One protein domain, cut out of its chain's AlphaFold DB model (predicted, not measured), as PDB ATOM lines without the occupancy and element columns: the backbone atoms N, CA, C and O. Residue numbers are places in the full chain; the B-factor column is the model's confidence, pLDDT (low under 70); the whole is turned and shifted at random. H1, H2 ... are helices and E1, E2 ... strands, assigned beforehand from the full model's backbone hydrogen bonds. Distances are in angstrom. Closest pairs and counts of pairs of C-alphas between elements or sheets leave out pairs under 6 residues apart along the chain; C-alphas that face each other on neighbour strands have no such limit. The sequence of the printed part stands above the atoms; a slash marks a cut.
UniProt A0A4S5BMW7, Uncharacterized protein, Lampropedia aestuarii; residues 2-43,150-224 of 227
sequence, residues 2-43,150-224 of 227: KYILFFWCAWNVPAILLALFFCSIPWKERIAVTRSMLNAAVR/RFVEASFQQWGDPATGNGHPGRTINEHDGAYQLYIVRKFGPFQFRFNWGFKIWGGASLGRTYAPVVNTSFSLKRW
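AT A GLANCE: This is residues 2 to 43 and 150 to 224 of the 227 residues of an uncharacterized protein of Lampropedia aestuarii (UniProt A0A4S5BMW7). A twisted sheet of five strands has a helical hairpin, H1 and H2, laid across one face, and the first residues of H1, 2 to 7, stick out free of the body. The small helix H3 sits in the link between E4 and E5, away from that hairpin. The printed part has 117 residues, with H1 H2 E1 E2 E3 E4 H3 E5 along the chain; the sheet's order is E1 E2 E3 E4 E5, antiparallel throughout, and the class is mixed, helices and strands. The whole is compact, with a radius of gyration of the C-alphas of 14.1 A and spans of 40 by 37 by 26 A.

HOW THE PARTS SIT: E1, residues 156 to 160, E2, residues 170 to 176, E3, residues 179 to 188, and E4, residues 191 to 199, form a meander, each strand the antiparallel neighbour of the one before. E5, residues 214 to 223, is the antiparallel neighbour of E4 and bends by 75 degrees at residue 218. Within hydrogen-bond range are N 159 and O 173 of E1 and E2, 2.9 A, N 172 and O 183 of E2 and E3, 2.8 A, N 184 and O 195 of E3 and E4, 2.9 A, and N 196 and O 217 of E4 and E5, 2.9 A. H2, residues 27 to 43, is on the sheet at a height of 8.7 A and runs across the strands, at 81 degrees to E5 on the local plane; its closest C-alphas to E4 are those of Ala 40 and Gly 198, 5.0 A. H1, residues 2 to 20, is on the same face at a height of 10.9 A, also across the strands, at 90 degrees to E3 on the local plane; the closest C-alphas are those of Ala 19 and Leu 182, 6.3 A. These two layers are helices on one face of a sheet. H1 touches H2 with residues 12 to 20 alone, closest at the C-alphas of Leu 20 and Arg 30, 5.6 A; this hairpin has a shallow tilt of 33 degrees, only just short of steep, opposite ways. H3, residues 205 to 208, is only just not on the sheet, with 4 pairs of C-alphas within 10 A, and is apart from H1 and H2. O i to N i+4 pairs are within range in 13 of 15 for H1 and 11 of 13 for H2; H3 is too short for one, and its one O i to N i+3 pair is not within range.

IN THESE COORDINATES: E3 is 29.3 A from first to last C-alpha, from (-53.812, -39.040, -10.105) at residue 179; E4 is 24.2 A and E5 23.7 A, ending at C-alpha 223, (-27.046, -43.354, -1.274). H1 begins at C-alpha 2, (-56.349, -65.012, 5.393), is 25.6 A long, and has a kink of 33 degrees near residue 12. H2 is 25.1 A long.

THE WHOLE: Residues 44 to 149 are not printed, and C-alphas 43 and 150 are 14.0 A apart across the cut. Of the links printed whole, none is long. The two C-alphas farthest apart are those of Lys 2 and Gly 208, 42.7 A. The mean pLDDT of the printed part is 86.2; residue 23 and residues 202 to 209, of which 205 to 208 belong to H3, are under 70.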
ATOM      1  N   LYS A   2     -56.602 -65.936   4.259       74.44
ATOM      2  CA  LYS A   2     -56.349 -65.012   5.393       74.44
ATOM      3  C   LYS A   2     -54.978 -64.306   5.345       74.44
ATOM      4  O   LYS A   2     -54.915 -63.093   5.491       74.44
ATOM      5  N   TYR A   3     -53.903 -65.041   5.052       81.81
ATOM      6  CA  TYR A   3     -52.548 -64.474   4.982       81.81
ATOM      7  C   TYR A   3     -52.336 -63.526   3.797       81.81
ATOM      8  O   TYR A   3     -51.701 -62.493   3.954       81.81
ATOM      9  N   ILE A   4     -52.914 -63.833   2.631       81.31
ATOM     10  CA  ILE A   4     -52.812 -62.976   1.438       81.31
ATOM     11  C   ILE A   4     -53.467 -61.621   1.714       81.31
ATOM     12  O   ILE A   4     -52.867 -60.585   1.443       81.31
ATOM     13  N   LEU A   5     -54.662 -61.629   2.314       83.94
ATOM     14  CA  LEU A   5     -55.350 -60.400   2.697       83.94
ATOM     15  C   LEU A   5     -54.564 -59.625   3.762       83.94
ATOM     16  O   LEU A   5     -54.431 -58.412   3.649       83.94
ATOM     17  N   PHE A   6     -53.999 -60.314   4.757       87.88
ATOM     18  CA  PHE A   6     -53.164 -59.679   5.776       87.88
ATOM     19  C   PHE A   6     -51.943 -58.979   5.166       87.88
ATOM     20  O   PHE A   6     -51.738 -57.797   5.431       87.88
ATOM     21  N   PHE A   7     -51.169 -59.660   4.315       84.94
ATOM     22  CA  PHE A   7     -50.006 -59.057   3.656       84.94
ATOM     23  C   PHE A   7     -50.404 -57.905   2.740       84.94
ATOM     24  O   PHE A   7     -49.747 -56.867   2.738       84.94
ATOM     25  N   TRP A   8     -51.507 -58.055   2.006       87.12
ATOM     26  CA  TRP A   8     -52.042 -56.981   1.183       87.12
ATOM     27  C   TRP A   8     -52.396 -55.751   2.027       87.12
ATOM     28  O   TRP A   8     -51.968 -54.643   1.706       87.12
ATOM     29  N   CYS A   9     -53.110 -55.935   3.140       87.50
ATOM     30  CA  CYS A   9     -53.452 -54.848   4.051       87.50
ATOM     31  C   CYS A   9     -52.199 -54.223   4.677       87.50
ATOM     32  O   CYS A   9     -52.038 -53.009   4.620       87.50
ATOM     33  N   ALA A  10     -51.284 -55.034   5.208       86.31
ATOM     34  CA  ALA A  10     -50.039 -54.566   5.814       86.31
ATOM     35  C   ALA A  10     -49.170 -53.766   4.829       86.31
ATOM     36  O   ALA A  10     -48.489 -52.828   5.231       86.31
ATOM     37  N   TRP A  11     -49.221 -54.103   3.537       86.38
ATOM     38  CA  TRP A  11     -48.475 -53.406   2.495       86.38
ATOM     39  C   TRP A  11     -49.148 -52.101   2.045       86.38
ATOM     40  O   TRP A  11     -48.472 -51.086   1.889       86.38
ATOM     41  N   ASN A  12     -50.472 -52.102   1.843       89.50
ATOM     42  CA  ASN A  12     -51.185 -50.985   1.210       89.50
ATOM     43  C   ASN A  12     -51.819 -50.001   2.213       89.50
ATOM     44  O   ASN A  12     -51.841 -48.796   1.959       89.50
ATOM     45  N   VAL A  13     -52.330 -50.477   3.354       89.25
ATOM     46  CA  VAL A  13     -53.052 -49.638   4.329       89.25
ATOM     47  C   VAL A  13     -52.161 -48.541   4.917       89.25
ATOM     48  O   VAL A  13     -52.608 -47.395   4.916       89.25
ATOM     49  N   PRO A  14     -50.904 -48.795   5.342       88.69
ATOM     50  CA  PRO A  14     -50.051 -47.727   5.861       88.69
ATOM     51  C   PRO A  14     -49.849 -46.590   4.856       88.69
ATOM     52  O   PRO A  14     -49.893 -45.426   5.237       88.69
ATOM     53  N   ALA A  15     -49.694 -46.909   3.569       87.12
ATOM     54  CA  ALA A  15     -49.554 -45.911   2.512       87.12
ATOM     55  C   ALA A  15     -50.799 -45.022   2.390       87.12
ATOM     56  O   ALA A  15     -50.696 -43.797   2.321       87.12
ATOM     57  N   ILE A  16     -51.979 -45.649   2.402       88.94
ATOM     58  CA  ILE A  16     -53.272 -44.967   2.305       88.94
ATOM     59  C   ILE A  16     -53.498 -44.082   3.534       88.94
ATOM     60  O   ILE A  16     -53.870 -42.920   3.387       88.94
ATOM     61  N   LEU A  17     -53.222 -44.592   4.737       89.62
ATOM     62  CA  LEU A  17     -53.353 -43.822   5.975       89.62
ATOM     63  C   LEU A  17     -52.360 -42.654   6.017       89.62
ATOM     64  O   LEU A  17     -52.747 -41.546   6.374       89.62
ATOM     65  N   LEU A  18     -51.107 -42.856   5.597       88.81
ATOM     66  CA  LEU A  18     -50.119 -41.776   5.505       88.81
ATOM     67  C   LEU A  18     -50.559 -40.674   4.536       88.81
ATOM     68  O   LEU A  18     -50.336 -39.497   4.818       88.81
ATOM     69  N   ALA A  19     -51.187 -41.039   3.417       85.88
ATOM     70  CA  ALA A  19     -51.720 -40.075   2.462       85.88
ATOM     71  C   ALA A  19     -52.956 -39.339   3.016       85.88
ATOM     72  O   ALA A  19     -53.073 -38.126   2.855       85.88
ATOM     73  N   LEU A  20     -53.844 -40.049   3.723       85.56
ATOM     74  CA  LEU A  20     -55.055 -39.494   4.338       85.56
ATOM     75  C   LEU A  20     -54.746 -38.525   5.490       85.56
ATOM     76  O   LEU A  20     -55.372 -37.471   5.612       85.56
ATOM     77  N   PHE A  21     -53.784 -38.879   6.345       84.81
ATOM     78  CA  PHE A  21     -53.390 -38.089   7.515       84.81
ATOM     79  C   PHE A  21     -52.282 -37.078   7.214       84.81
ATOM     80  O   PHE A  21     -51.697 -36.489   8.124       84.81
ATOM     81  N   PHE A  22     -52.004 -36.829   5.936       78.44
ATOM     82  CA  PHE A  22     -51.099 -35.770   5.537       78.44
ATOM     83  C   PHE A  22     -51.718 -34.404   5.878       78.44
ATOM     84  O   PHE A  22     -52.621 -33.921   5.198       78.44
ATOM     85  N   CYS A  23     -51.244 -33.776   6.960       61.41
ATOM     86  CA  CYS A  23     -51.854 -32.568   7.533       61.41
ATOM     87  C   CYS A  23     -51.923 -31.370   6.572       61.41
ATOM     88  O   CYS A  23     -52.745 -30.487   6.780       61.41
ATOM     89  N   SER A  24     -51.100 -31.347   5.519       78.25
ATOM     90  CA  SER A  24     -51.038 -30.247   4.549       78.25
ATOM     91  C   SER A  24     -52.100 -30.313   3.441       78.25
ATOM     92  O   SER A  24     -52.145 -29.403   2.621       78.25
ATOM     93  N   ILE A  25     -52.932 -31.364   3.388       84.38
ATOM     94  CA  ILE A  25     -53.991 -31.505   2.375       84.38
ATOM     95  C   ILE A  25     -55.348 -31.041   2.929       84.38
ATOM     96  O   ILE A  25     -55.757 -31.525   3.999       84.38
ATOM     97  N   PRO A  26     -56.090 -30.181   2.193       86.56
ATOM     98  CA  PRO A  26     -57.460 -29.803   2.536       86.56
ATOM     99  C   PRO A  26     -58.373 -31.020   2.699       86.56
ATOM    100  O   PRO A  26     -58.299 -31.975   1.932       86.56
ATOM    101  N   TRP A  27     -59.300 -30.984   3.660       83.75
ATOM    102  CA  TRP A  27     -60.184 -32.126   3.941       83.75
ATOM    103  C   TRP A  27     -60.952 -32.626   2.707       83.75
ATOM    104  O   TRP A  27     -61.081 -33.832   2.507       83.75
ATOM    105  N   LYS A  28     -61.396 -31.701   1.845       83.94
ATOM    106  CA  LYS A  28     -62.115 -32.010   0.599       83.94
ATOM    107  C   LYS A  28     -61.296 -32.897  -0.353       83.94
ATOM    108  O   LYS A  28     -61.857 -33.805  -0.956       83.94
ATOM    109  N   GLU A  29     -59.976 -32.711  -0.401       88.00
ATOM    110  CA  GLU A  29     -59.086 -33.472  -1.289       88.00
ATOM    111  C   GLU A  29     -58.687 -34.838  -0.726       88.00
ATOM    112  O   GLU A  29     -58.342 -35.756  -1.468       88.00
ATOM    113  N   ARG A  30     -58.797 -35.043   0.590       89.19
ATOM    114  CA  ARG A  30     -58.418 -36.315   1.231       89.19
ATOM    115  C   ARG A  30     -59.208 -37.512   0.705       89.19
ATOM    116  O   ARG A  30     -58.661 -38.613   0.604       89.19
ATOM    117  N   ILE A  31     -60.474 -37.308   0.338       88.88
ATOM    118  CA  ILE A  31     -61.307 -38.348  -0.278       88.88
ATOM    119  C   ILE A  31     -60.758 -38.710  -1.664       88.88
ATOM    120  O   ILE A  31     -60.631 -39.897  -1.978       88.88
ATOM    121  N   ALA A  32     -60.395 -37.713  -2.477       91.56
ATOM    122  CA  ALA A  32     -59.826 -37.919  -3.807       91.56
ATOM    123  C   ALA A  32     -58.470 -38.637  -3.734       91.56
ATOM    124  O   ALA A  32     -58.277 -39.655  -4.405       91.56
ATOM    125  N   VAL A  33     -57.587 -38.194  -2.830       92.31
ATOM    126  CA  VAL A  33     -56.308 -38.853  -2.526       92.31
ATOM    127  C   VAL A  33     -56.539 -40.320  -2.164       92.31
ATOM    128  O   VAL A  33     -55.946 -41.208  -2.769       92.31
ATOM    129  N   THR A  34     -57.437 -40.596  -1.216       91.00
ATOM    130  CA  THR A  34     -57.699 -41.959  -0.727       91.00
ATOM    131  C   THR A  34     -58.205 -42.871  -1.839       91.00
ATOM    132  O   THR A  34     -57.698 -43.981  -2.006       91.00
ATOM    133  N   ARG A  35     -59.158 -42.396  -2.650       92.69
ATOM    134  CA  ARG A  35     -59.662 -43.136  -3.818       92.69
ATOM    135  C   ARG A  35     -58.545 -43.436  -4.818       92.69
ATOM    136  O   ARG A  35     -58.453 -44.558  -5.312       92.69
ATOM    137  N   SER A  36     -57.676 -42.462  -5.079       93.81
ATOM    138  CA  SER A  36     -56.528 -42.631  -5.972       93.81
ATOM    139  C   SER A  36     -55.523 -43.657  -5.428       93.81
ATOM    140  O   SER A  36     -55.104 -44.555  -6.158       93.81
ATOM    141  N   MET A  37     -55.215 -43.608  -4.126       93.75
ATOM    142  CA  MET A  37     -54.314 -44.556  -3.460       93.75
ATOM    143  C   MET A  37     -54.879 -45.980  -3.420       93.75
ATOM    144  O   MET A  37     -54.130 -46.930  -3.633       93.75
ATOM    145  N   LEU A  38     -56.190 -46.145  -3.208       93.06
ATOM    146  CA  LEU A  38     -56.866 -47.446  -3.292       93.06
ATOM    147  C   LEU A  38     -56.801 -48.026  -4.709       93.06
ATOM    148  O   LEU A  38     -56.506 -49.207  -4.886       93.06
ATOM    149  N   ASN A  39     -57.021 -47.193  -5.728       94.81
ATOM    150  CA  ASN A  39     -56.894 -47.612  -7.122       94.81
ATOM    151  C   ASN A  39     -55.455 -48.064  -7.430       94.81
ATOM    152  O   ASN A  39     -55.241 -49.160  -7.947       94.81
ATOM    153  N   ALA A  40     -54.456 -47.278  -7.022       94.38
ATOM    154  CA  ALA A  40     -53.052 -47.658  -7.151       94.38
ATOM    155  C   ALA A  40     -52.704 -48.937  -6.364       94.38
ATOM    156  O   ALA A  40     -51.953 -49.768  -6.865       94.38
ATOM    157  N   ALA A  41     -53.284 -49.151  -5.180       93.12
ATOM    158  CA  ALA A  41     -53.101 -50.374  -4.395       93.12
ATOM    159  C   ALA A  41     -53.570 -51.621  -5.162       93.12
ATOM    160  O   ALA A  41     -52.815 -52.588  -5.306       93.12
ATOM    161  N   VAL A  42     -54.782 -51.584  -5.728       93.00
ATOM    162  CA  VAL A  42     -55.322 -52.684  -6.547       93.00
ATOM    163  C   VAL A  42     -54.429 -52.940  -7.761       93.00
ATOM    164  O   VAL A  42     -53.993 -54.068  -7.987       93.00
ATOM    165  N   ARG A  43     -54.083 -51.893  -8.515       95.06
ATOM    166  CA  ARG A  43     -53.260 -52.027  -9.727       95.06
ATOM    167  C   ARG A  43     -51.835 -52.484  -9.432       95.06
ATOM    168  O   ARG A  43     -51.311 -53.351 -10.123       95.06
ATOM    169  N   ARG A 150     -53.262 -42.409 -17.737       89.38
ATOM    170  CA  ARG A 150     -53.007 -41.424 -18.792       89.38
ATOM    171  C   ARG A 150     -53.457 -40.055 -18.293       89.38
ATOM    172  O   ARG A 150     -54.520 -39.978 -17.685       89.38
ATOM    173  N   PHE A 151     -52.668 -39.032 -18.579       85.81
ATOM    174  CA  PHE A 151     -53.036 -37.644 -18.348       85.81
ATOM    175  C   PHE A 151     -53.730 -37.075 -19.580       85.81
ATOM    176  O   PHE A 151     -53.272 -37.277 -20.711       85.81
ATOM    177  N   VAL A 152     -54.851 -36.406 -19.350       83.38
ATOM    178  CA  VAL A 152     -55.646 -35.697 -20.356       83.38
ATOM    179  C   VAL A 152     -55.580 -34.195 -20.103       83.38
ATOM    180  O   VAL A 152     -55.481 -33.423 -21.053       83.38
ATOM    181  N   GLU A 153     -55.568 -33.788 -18.835       76.94
ATOM    182  CA  GLU A 153     -55.535 -32.386 -18.429       76.94
ATOM    183  C   GLU A 153     -54.148 -31.949 -17.952       76.94
ATOM    184  O   GLU A 153     -53.424 -32.695 -17.295       76.94
ATOM    185  N   ALA A 154     -53.791 -30.695 -18.235       74.88
ATOM    186  CA  ALA A 154     -52.584 -30.058 -17.721       74.88
ATOM    187  C   ALA A 154     -52.847 -29.409 -16.347       74.88
ATOM    188  O   ALA A 154     -52.780 -28.192 -16.200       74.88
ATOM    189  N   SER A 155     -53.173 -30.216 -15.338       81.94
ATOM    190  CA  SER A 155     -53.404 -29.764 -13.957       81.94
ATOM    191  C   SER A 155     -52.313 -30.302 -13.039       81.94
ATOM    192  O   SER A 155     -52.097 -31.500 -13.010       81.94
ATOM    193  N   PHE A 156     -51.582 -29.462 -12.306       87.81
ATOM    194  CA  PHE A 156     -50.594 -29.950 -11.338       87.81
ATOM    195  C   PHE A 156     -50.762 -29.236 -10.010       87.81
ATOM    196  O   PHE A 156     -50.731 -28.006  -9.952       87.81
ATOM    197  N   GLN A 157     -50.884 -30.019  -8.945       89.69
ATOM    198  CA  GLN A 157     -50.893 -29.513  -7.581       89.69
ATOM    199  C   GLN A 157     -49.870 -30.262  -6.736       89.69
ATOM    200  O   GLN A 157     -49.573 -31.441  -6.949       89.69
ATOM    201  N   GLN A 158     -49.310 -29.565  -5.755       90.81
ATOM    202  CA  GLN A 158     -48.358 -30.142  -4.824       90.81
ATOM    203  C   GLN A 158     -48.618 -29.613  -3.418       90.81
ATOM    204  O   GLN A 158     -48.734 -28.410  -3.205       90.81
ATOM    205  N   TRP A 159     -48.649 -30.527  -2.452       92.44
ATOM    206  CA  TRP A 159     -48.709 -30.224  -1.026       92.44
ATOM    207  C   TRP A 159     -47.478 -30.778  -0.315       92.44
ATOM    208  O   TRP A 159     -46.976 -31.848  -0.664       92.44
ATOM    209  N   GLY A 160     -47.034 -30.093   0.737       91.31
ATOM    210  CA  GLY A 160     -45.839 -30.454   1.498       91.31
ATOM    211  C   GLY A 160     -44.624 -29.633   1.075       91.31
ATOM    212  O   GLY A 160     -44.761 -28.471   0.714       91.31
ATOM    213  N   ASP A 161     -43.438 -30.227   1.170       90.50
ATOM    214  CA  ASP A 161     -42.181 -29.525   0.902       90.50
ATOM    215  C   ASP A 161     -41.751 -29.701  -0.568       90.50
ATOM    216  O   ASP A 161     -41.296 -30.796  -0.923       90.50
ATOM    217  N   PRO A 162     -41.837 -28.657  -1.416       87.50
ATOM    218  CA  PRO A 162     -41.527 -28.752  -2.844       87.50
ATOM    219  C   PRO A 162     -40.065 -29.116  -3.129       87.50
ATOM    220  O   PRO A 162     -39.755 -29.618  -4.211       87.50
ATOM    221  N   ALA A 163     -39.157 -28.922  -2.166       89.12
ATOM    222  CA  ALA A 163     -37.760 -29.304  -2.313       89.12
ATOM    223  C   ALA A 163     -37.522 -30.809  -2.077       89.12
ATOM    224  O   ALA A 163     -36.436 -31.300  -2.399       89.12
ATOM    225  N   THR A 164     -38.513 -31.563  -1.574       89.88
ATOM    226  CA  THR A 164     -38.403 -33.006  -1.281       89.88
ATOM    227  C   THR A 164     -37.849 -33.786  -2.472       89.88
ATOM    228  O   THR A 164     -38.463 -33.887  -3.534       89.88
ATOM    229  N   GLY A 165     -36.694 -34.426  -2.292       85.44
ATOM    230  CA  GLY A 165     -36.008 -35.058  -3.412       85.44
ATOM    231  C   GLY A 165     -34.694 -35.721  -3.039       85.44
ATOM    232  O   GLY A 165     -34.391 -35.970  -1.876       85.44
ATOM    233  N   ASN A 166     -33.883 -36.035  -4.053       79.25
ATOM    234  CA  ASN A 166     -32.537 -36.545  -3.803       79.25
ATOM    235  C   ASN A 166     -31.703 -35.447  -3.127       79.25
ATOM    236  O   ASN A 166     -31.419 -34.428  -3.763       79.25
ATOM    237  N   GLY A 167     -31.310 -35.684  -1.875       83.00
ATOM    238  CA  GLY A 167     -30.502 -34.739  -1.103       83.00
ATOM    239  C   GLY A 167     -31.292 -33.740  -0.263       83.00
ATOM    240  O   GLY A 167     -30.672 -32.953   0.442       83.00
ATOM    241  N   HIS A 168     -32.626 -33.795  -0.285       90.50
ATOM    242  CA  HIS A 168     -33.476 -32.951   0.554       90.50
ATOM    243  C   HIS A 168     -34.564 -33.805   1.213       90.50
ATOM    244  O   HIS A 168     -35.428 -34.348   0.510       90.50
ATOM    245  N   PRO A 169     -34.492 -34.018   2.539       93.19
ATOM    246  CA  PRO A 169     -35.454 -34.850   3.232       93.19
ATOM    247  C   PRO A 169     -36.776 -34.099   3.331       93.19
ATOM    248  O   PRO A 169     -36.805 -32.904   3.585       93.19
ATOM    249  N   GLY A 170     -37.879 -34.811   3.180       92.44
ATOM    250  CA  GLY A 170     -39.181 -34.174   3.174       92.44
ATOM    251  C   GLY A 170     -40.272 -35.142   2.779       92.44
ATOM    252  O   GLY A 170     -40.074 -36.359   2.705       92.44
ATOM    253  N   ARG A 171     -41.453 -34.587   2.567       92.12
ATOM    254  CA  ARG A 171     -42.620 -35.330   2.121       92.12
ATOM    255  C   ARG A 171     -43.483 -34.433   1.253       92.12
ATOM    256  O   ARG A 171     -43.687 -33.267   1.592       92.12
ATOM    257  N   THR A 172     -44.020 -35.001   0.187       92.75
ATOM    258  CA  THR A 172     -44.946 -34.337  -0.721       92.75
ATOM    259  C   THR A 172     -46.095 -35.252  -1.076       92.75
ATOM    260  O   THR A 172     -45.945 -36.478  -1.138       92.75
ATOM    261  N   ILE A 173     -47.226 -34.630  -1.381       92.94
ATOM    262  CA  ILE A 173     -48.256 -35.245  -2.198       92.94
ATOM    263  C   ILE A 173     -48.363 -34.439  -3.482       92.94
ATOM    264  O   ILE A 173     -48.516 -33.224  -3.431       92.94
ATOM    265  N   ASN A 174     -48.231 -35.125  -4.610       91.69
ATOM    266  CA  ASN A 174     -48.376 -34.532  -5.932       91.69
ATOM    267  C   ASN A 174     -49.700 -35.006  -6.521       91.69
ATOM    268  O   ASN A 174     -50.035 -36.185  -6.391       91.69
ATOM    269  N   GLU A 175     -50.406 -34.111  -7.190       91.44
ATOM    270  CA  GLU A 175     -51.600 -34.407  -7.963       91.44
ATOM    271  C   GLU A 175     -51.395 -33.966  -9.406       91.44
ATOM    272  O   GLU A 175     -50.748 -32.953  -9.681       91.44
ATOM    273  N   HIS A 176     -51.876 -34.801 -10.321       90.12
ATOM    274  CA  HIS A 176     -51.961 -34.470 -11.731       90.12
ATOM    275  C   HIS A 176     -53.145 -35.196 -12.357       90.12
ATOM    276  O   HIS A 176     -53.179 -36.433 -12.348       90.12
ATOM    277  N   ASP A 177     -54.108 -34.437 -12.887       89.31
ATOM    278  CA  ASP A 177     -55.310 -34.954 -13.549       89.31
ATOM    279  C   ASP A 177     -56.028 -36.016 -12.692       89.31
ATOM    280  O   ASP A 177     -56.320 -37.124 -13.128       89.31
ATOM    281  N   GLY A 178     -56.211 -35.762 -11.396       90.12
ATOM    282  CA  GLY A 178     -56.821 -36.660 -10.411       90.12
ATOM    283  C   GLY A 178     -56.010 -37.924 -10.079       90.12
ATOM    284  O   GLY A 178     -56.517 -38.844  -9.425       90.12
ATOM    285  N   ALA A 179     -54.775 -38.045 -10.565       92.19
ATOM    286  CA  ALA A 179     -53.812 -39.040 -10.105       92.19
ATOM    287  C   ALA A 179     -53.030 -38.466  -8.924       92.19
ATOM    288  O   ALA A 179     -52.621 -37.314  -8.978       92.19
ATOM    289  N   TYR A 180     -52.782 -39.267  -7.889       93.38
ATOM    290  CA  TYR A 180     -52.047 -38.811  -6.712       93.38
ATOM    291  C   TYR A 180     -50.797 -39.650  -6.462       93.38
ATOM    292  O   TYR A 180     -50.805 -40.873  -6.630       93.38
ATOM    293  N   GLN A 181     -49.745 -38.987  -5.989       93.62
ATOM    294  CA  GLN A 181     -48.499 -39.595  -5.543       93.62
ATOM    295  C   GLN A 181     -48.189 -39.170  -4.115       93.62
ATOM    296  O   GLN A 181     -48.097 -37.979  -3.847       93.62
ATOM    297  N   LEU A 182     -47.916 -40.123  -3.230       93.25
ATOM    298  CA  LEU A 182     -47.260 -39.868  -1.953       93.25
ATOM    299  C   LEU A 182     -45.762 -40.137  -2.104       93.25
ATOM    300  O   LEU A 182     -45.353 -41.251  -2.441       93.25
ATOM    301  N   TYR A 183     -44.937 -39.130  -1.830       92.75
ATOM    302  CA  TYR A 183     -43.486 -39.249  -1.892       92.75
ATOM    303  C   TYR A 183     -42.849 -38.762  -0.593       92.75
ATOM    304  O   TYR A 183     -43.085 -37.642  -0.155       92.75
ATOM    305  N   ILE A 184     -42.044 -39.610   0.045       92.69
ATOM    306  CA  ILE A 184     -41.351 -39.290   1.299       92.69
ATOM    307  C   ILE A 184     -39.881 -39.644   1.136       92.69
ATOM    308  O   ILE A 184     -39.543 -40.742   0.694       92.69
ATOM    309  N   VAL A 185     -39.007 -38.726   1.535       93.00
ATOM    310  CA  VAL A 185     -37.563 -38.937   1.605       93.00
ATOM    311  C   VAL A 185     -37.100 -38.684   3.033       93.00
ATOM    312  O   VAL A 185     -37.336 -37.620   3.601       93.00
ATOM    313  N   ARG A 186     -36.404 -39.655   3.622       92.88
ATOM    314  CA  ARG A 186     -35.751 -39.512   4.929       92.88
ATOM    315  C   ARG A 186     -34.266 -39.788   4.786       92.88
ATOM    316  O   ARG A 186     -33.892 -40.798   4.197       92.88
ATOM    317  N   LYS A 187     -33.425 -38.909   5.331       93.56
ATOM    318  CA  LYS A 187     -31.984 -39.156   5.447       93.56
ATOM    319  C   LYS A 187     -31.737 -40.163   6.567       93.56
ATOM    320  O   LYS A 187     -32.326 -40.044   7.636       93.56
ATOM    321  N   PHE A 188     -30.856 -41.120   6.321       90.25
ATOM    322  CA  PHE A 188     -30.392 -42.085   7.307       90.25
ATOM    323  C   PHE A 188     -28.902 -42.345   7.091       90.25
ATOM    324  O   PHE A 188     -28.509 -43.119   6.215       90.25
ATOM    325  N   GLY A 189     -28.067 -41.629   7.847       88.94
ATOM    326  CA  GLY A 189     -26.615 -41.656   7.683       88.94
ATOM    327  C   GLY A 189     -26.191 -41.358   6.231       88.94
ATOM    328  O   GLY A 189     -26.615 -40.336   5.678       88.94
ATOM    329  N   PRO A 190     -25.388 -42.234   5.589       91.50
ATOM    330  CA  PRO A 190     -24.957 -42.071   4.199       91.50
ATOM    331  C   PRO A 190     -26.035 -42.467   3.173       91.50
ATOM    332  O   PRO A 190     -25.779 -42.448   1.965       91.50
ATOM    333  N   PHE A 191     -27.241 -42.823   3.623       91.81
ATOM    334  CA  PHE A 191     -28.348 -43.267   2.789       91.81
ATOM    335  C   PHE A 191     -29.581 -42.354   2.907       91.81
ATOM    336  O   PHE A 191     -29.690 -41.486   3.771       91.81
ATOM    337  N   GLN A 192     -30.532 -42.558   2.004       91.94
ATOM    338  CA  GLN A 192     -31.905 -42.079   2.068       91.94
ATOM    339  C   GLN A 192     -32.856 -43.258   1.946       91.94
ATOM    340  O   GLN A 192     -32.711 -44.085   1.039       91.94
ATOM    341  N   PHE A 193     -33.875 -43.263   2.795       91.88
ATOM    342  CA  PHE A 193     -35.083 -44.040   2.582       91.88
ATOM    343  C   PHE A 193     -36.043 -43.240   1.726       91.88
ATOM    344  O   PHE A 193     -36.260 -42.047   1.960       91.88
ATOM    345  N   ARG A 194     -36.625 -43.907   0.735       90.94
ATOM    346  CA  ARG A 194     -37.646 -43.330  -0.126       90.94
ATOM    347  C   ARG A 194     -38.888 -44.192  -0.095       90.94
ATOM    348  O   ARG A 194     -38.823 -45.383  -0.396       90.94
ATOM    349  N   PHE A 195     -39.991 -43.542   0.220       91.69
ATOM    350  CA  PHE A 195     -41.334 -44.064   0.068       91.69
ATOM    351  C   PHE A 195     -41.934 -43.401  -1.168       91.69
ATOM    352  O   PHE A 195     -41.892 -42.176  -1.288       91.69
ATOM    353  N   ASN A 196     -42.432 -44.188  -2.113       91.75
ATOM    354  CA  ASN A 196     -43.057 -43.673  -3.321       91.75
ATOM    355  C   ASN A 196     -44.275 -44.523  -3.654       91.75
ATOM    356  O   ASN A 196     -44.128 -45.702  -3.975       91.75
ATOM    357  N   TRP A 197     -45.453 -43.921  -3.559       93.56
ATOM    358  CA  TRP A 197     -46.708 -44.645  -3.618       93.56
ATOM    359  C   TRP A 197     -47.769 -43.915  -4.437       93.56
ATOM    360  O   TRP A 197     -47.832 -42.688  -4.396       93.56
ATOM    361  N   GLY A 198     -48.618 -44.659  -5.144       94.81
ATOM    362  CA  GLY A 198     -49.705 -44.115  -5.955       94.81
ATOM    363  C   GLY A 198     -49.384 -44.158  -7.448       94.81
ATOM    364  O   GLY A 198     -48.952 -45.181  -7.980       94.81
ATOM    365  N   PHE A 199     -49.583 -43.034  -8.127       93.75
ATOM    366  CA  PHE A 199     -49.208 -42.832  -9.524       93.75
ATOM    367  C   PHE A 199     -47.988 -41.917  -9.581       93.75
ATOM    368  O   PHE A 199     -47.967 -40.867  -8.959       93.75
ATOM    369  N   LYS A 200     -46.931 -42.314 -10.283       90.81
ATOM    370  CA  LYS A 200     -45.639 -41.620 -10.249       90.81
ATOM    371  C   LYS A 200     -45.685 -40.283 -11.014       90.81
ATOM    372  O   LYS A 200     -45.652 -40.287 -12.244       90.81
ATOM    373  N   ILE A 201     -45.682 -39.162 -10.289       88.25
ATOM    374  CA  ILE A 201     -45.803 -37.788 -10.808       88.25
ATOM    375  C   ILE A 201     -44.513 -37.003 -10.508       88.25
ATOM    376  O   ILE A 201     -44.220 -36.618  -9.380       88.25
ATOM    377  N   TRP A 202     -43.685 -36.755 -11.515       68.94
ATOM    378  CA  TRP A 202     -42.395 -36.086 -11.304       68.94
ATOM    379  C   TRP A 202     -42.508 -34.572 -11.498       68.94
ATOM    380  O   TRP A 202     -42.379 -34.109 -12.622       68.94
ATOM    381  N   GLY A 203     -42.691 -33.794 -10.427       51.78
ATOM    382  CA  GLY A 203     -42.792 -32.326 -10.510       51.78
ATOM    383  C   GLY A 203     -41.793 -31.669 -11.487       51.78
ATOM    384  O   GLY A 203     -40.631 -32.075 -11.579       51.78
ATOM    385  N   GLY A 204     -42.270 -30.688 -12.262       51.81
ATOM    386  CA  GLY A 204     -41.506 -29.933 -13.269       51.81
ATOM    387  C   GLY A 204     -41.191 -30.705 -14.561       51.81
ATOM    388  O   GLY A 204     -41.568 -30.274 -15.645       51.81
ATOM    389  N   ALA A 205     -40.549 -31.874 -14.468       43.38
ATOM    390  CA  ALA A 205     -40.109 -32.661 -15.630       43.38
ATOM    391  C   ALA A 205     -41.166 -33.653 -16.171       43.38
ATOM    392  O   ALA A 205     -40.985 -34.207 -17.260       43.38
ATOM    393  N   SER A 206     -42.253 -33.919 -15.430       50.38
ATOM    394  CA  SER A 206     -43.367 -34.773 -15.874       50.38
ATOM    395  C   SER A 206     -44.444 -34.054 -16.662       50.38
ATOM    396  O   SER A 206     -45.283 -34.754 -17.214       50.38
ATOM    397  N   LEU A 207     -44.422 -32.723 -16.773       52.62
ATOM    398  CA  LEU A 207     -45.380 -32.009 -17.630       52.62
ATOM    399  C   LEU A 207     -45.244 -32.413 -19.115       52.62
ATOM    400  O   LEU A 207     -46.148 -32.175 -19.902       52.62
ATOM    401  N   GLY A 208     -44.146 -33.084 -19.493       58.12
ATOM    402  CA  GLY A 208     -43.964 -33.709 -20.809       58.12
ATOM    403  C   GLY A 208     -44.264 -35.215 -20.882       58.12
ATOM    404  O   GLY A 208     -44.038 -35.819 -21.927       58.12
ATOM    405  N   ARG A 209     -44.706 -35.873 -19.798       69.25
ATOM    406  CA  ARG A 209     -45.135 -37.285 -19.835       69.25
ATOM    407  C   ARG A 209     -46.656 -37.341 -19.905       69.25
ATOM    408  O   ARG A 209     -47.326 -36.728 -19.096       69.25
ATOM    409  N   THR A 210     -47.193 -38.156 -20.807       80.06
ATOM    410  CA  THR A 210     -48.645 -38.350 -20.979       80.06
ATOM    411  C   THR A 210     -49.227 -39.446 -20.084       80.06
ATOM    412  O   THR A 210     -50.416 -39.742 -20.163       80.06
ATOM    413  N   TYR A 211     -48.405 -40.076 -19.239       86.06
ATOM    414  CA  TYR A 211     -48.806 -41.169 -18.358       86.06
ATOM    415  C   TYR A 211     -48.032 -41.132 -17.035       86.06
ATOM    416  O   TYR A 211     -46.817 -40.897 -17.027       86.06
ATOM    417  N   ALA A 212     -48.707 -41.484 -15.940       90.06
ATOM    418  CA  ALA A 212     -48.087 -41.847 -14.674       90.06
ATOM    419  C   ALA A 212     -48.187 -43.355 -14.417       90.06
ATOM    420  O   ALA A 212     -49.295 -43.871 -14.225       90.06
ATOM    421  N   PRO A 213     -47.052 -44.074 -14.354       92.25
ATOM    422  CA  PRO A 213     -47.052 -45.480 -13.983       92.25
ATOM    423  C   PRO A 213     -47.479 -45.653 -12.527       92.25
ATOM    424  O   PRO A 213     -47.203 -44.795 -11.682       92.25
ATOM    425  N   VAL A 214     -48.111 -46.786 -12.225       94.62
ATOM    426  CA  VAL A 214     -48.371 -47.172 -10.834       94.62
ATOM    427  C   VAL A 214     -47.046 -47.444 -10.117       94.62
ATOM    428  O   VAL A 214     -46.121 -48.022 -10.689       94.62
ATOM    429  N   VAL A 215     -46.928 -47.005  -8.868       91.38
ATOM    430  CA  VAL A 215     -45.742 -47.219  -8.040       91.38
ATOM    431  C   VAL A 215     -46.168 -47.563  -6.617       91.38
ATOM    432  O   VAL A 215     -46.859 -46.784  -5.977       91.38
ATOM    433  N   ASN A 216     -45.728 -48.723  -6.121       90.44
ATOM    434  CA  ASN A 216     -46.012 -49.203  -4.763       90.44
ATOM    435  C   ASN A 216     -44.695 -49.499  -4.025       90.44
ATOM    436  O   ASN A 216     -44.455 -50.597  -3.522       90.44
ATOM    437  N   THR A 217     -43.781 -48.528  -4.029       83.69
ATOM    438  CA  THR A 217     -42.465 -48.650  -3.395       83.69
ATOM    439  C   THR A 217     -42.541 -48.199  -1.938       83.69
ATOM    440  O   THR A 217     -42.305 -47.030  -1.629       83.69
ATOM    441  N   SER A 218     -42.819 -49.138  -1.032       78.62
ATOM    442  CA  SER A 218     -42.803 -48.871   0.416       78.62
ATOM    443  C   SER A 218     -41.397 -48.676   0.978       78.62
ATOM    444  O   SER A 218     -41.212 -47.986   1.974       78.62
ATOM    445  N   PHE A 219     -40.389 -49.282   0.345       79.38
ATOM    446  CA  PHE A 219     -39.018 -49.248   0.837       79.38
ATOM    447  C   PHE A 219     -38.020 -49.199  -0.319       79.38
ATOM    448  O   PHE A 219     -37.874 -50.149  -1.084       79.38
ATOM    449  N   SER A 220     -37.313 -48.078  -0.450       84.75
ATOM    450  CA  SER A 220     -36.165 -47.954  -1.346       84.75
ATOM    451  C   SER A 220     -35.028 -47.251  -0.623       84.75
ATOM    452  O   SER A 220     -35.130 -46.069  -0.298       84.75
ATOM    453  N   LEU A 221     -33.939 -47.983  -0.393       88.12
ATOM    454  CA  LEU A 221     -32.706 -47.441   0.161       88.12
ATOM    455  C   LEU A 221     -31.788 -46.993  -0.978       88.12
ATOM    456  O   LEU A 221     -31.512 -47.756  -1.904       88.12
ATOM    457  N   LYS A 222     -31.305 -45.752  -0.931       86.56
ATOM    458  CA  LYS A 222     -30.312 -45.238  -1.888       86.56
ATOM    459  C   LYS A 222     -29.250 -44.424  -1.181       86.56
ATOM    460  O   LYS A 222     -29.510 -43.886  -0.118       86.56
ATOM    461  N   ARG A 223     -28.075 -44.266  -1.789       88.81
ATOM    462  CA  ARG A 223     -27.046 -43.354  -1.274       88.81
ATOM    463  C   ARG A 223     -27.585 -41.921  -1.194       88.81
ATOM    464  O   ARG A 223     -28.271 -41.462  -2.116       88.81
ATOM    465  N   TRP A 224     -27.281 -41.237  -0.095       89.00
ATOM    466  CA  TRP A 224     -27.550 -39.817   0.077       89.00
ATOM    467  C   TRP A 224     -26.711 -39.028  -0.926       89.00
ATOM    468  O   TRP A 224     -25.498 -39.220  -1.017       89.00
TER     469      TRP A 224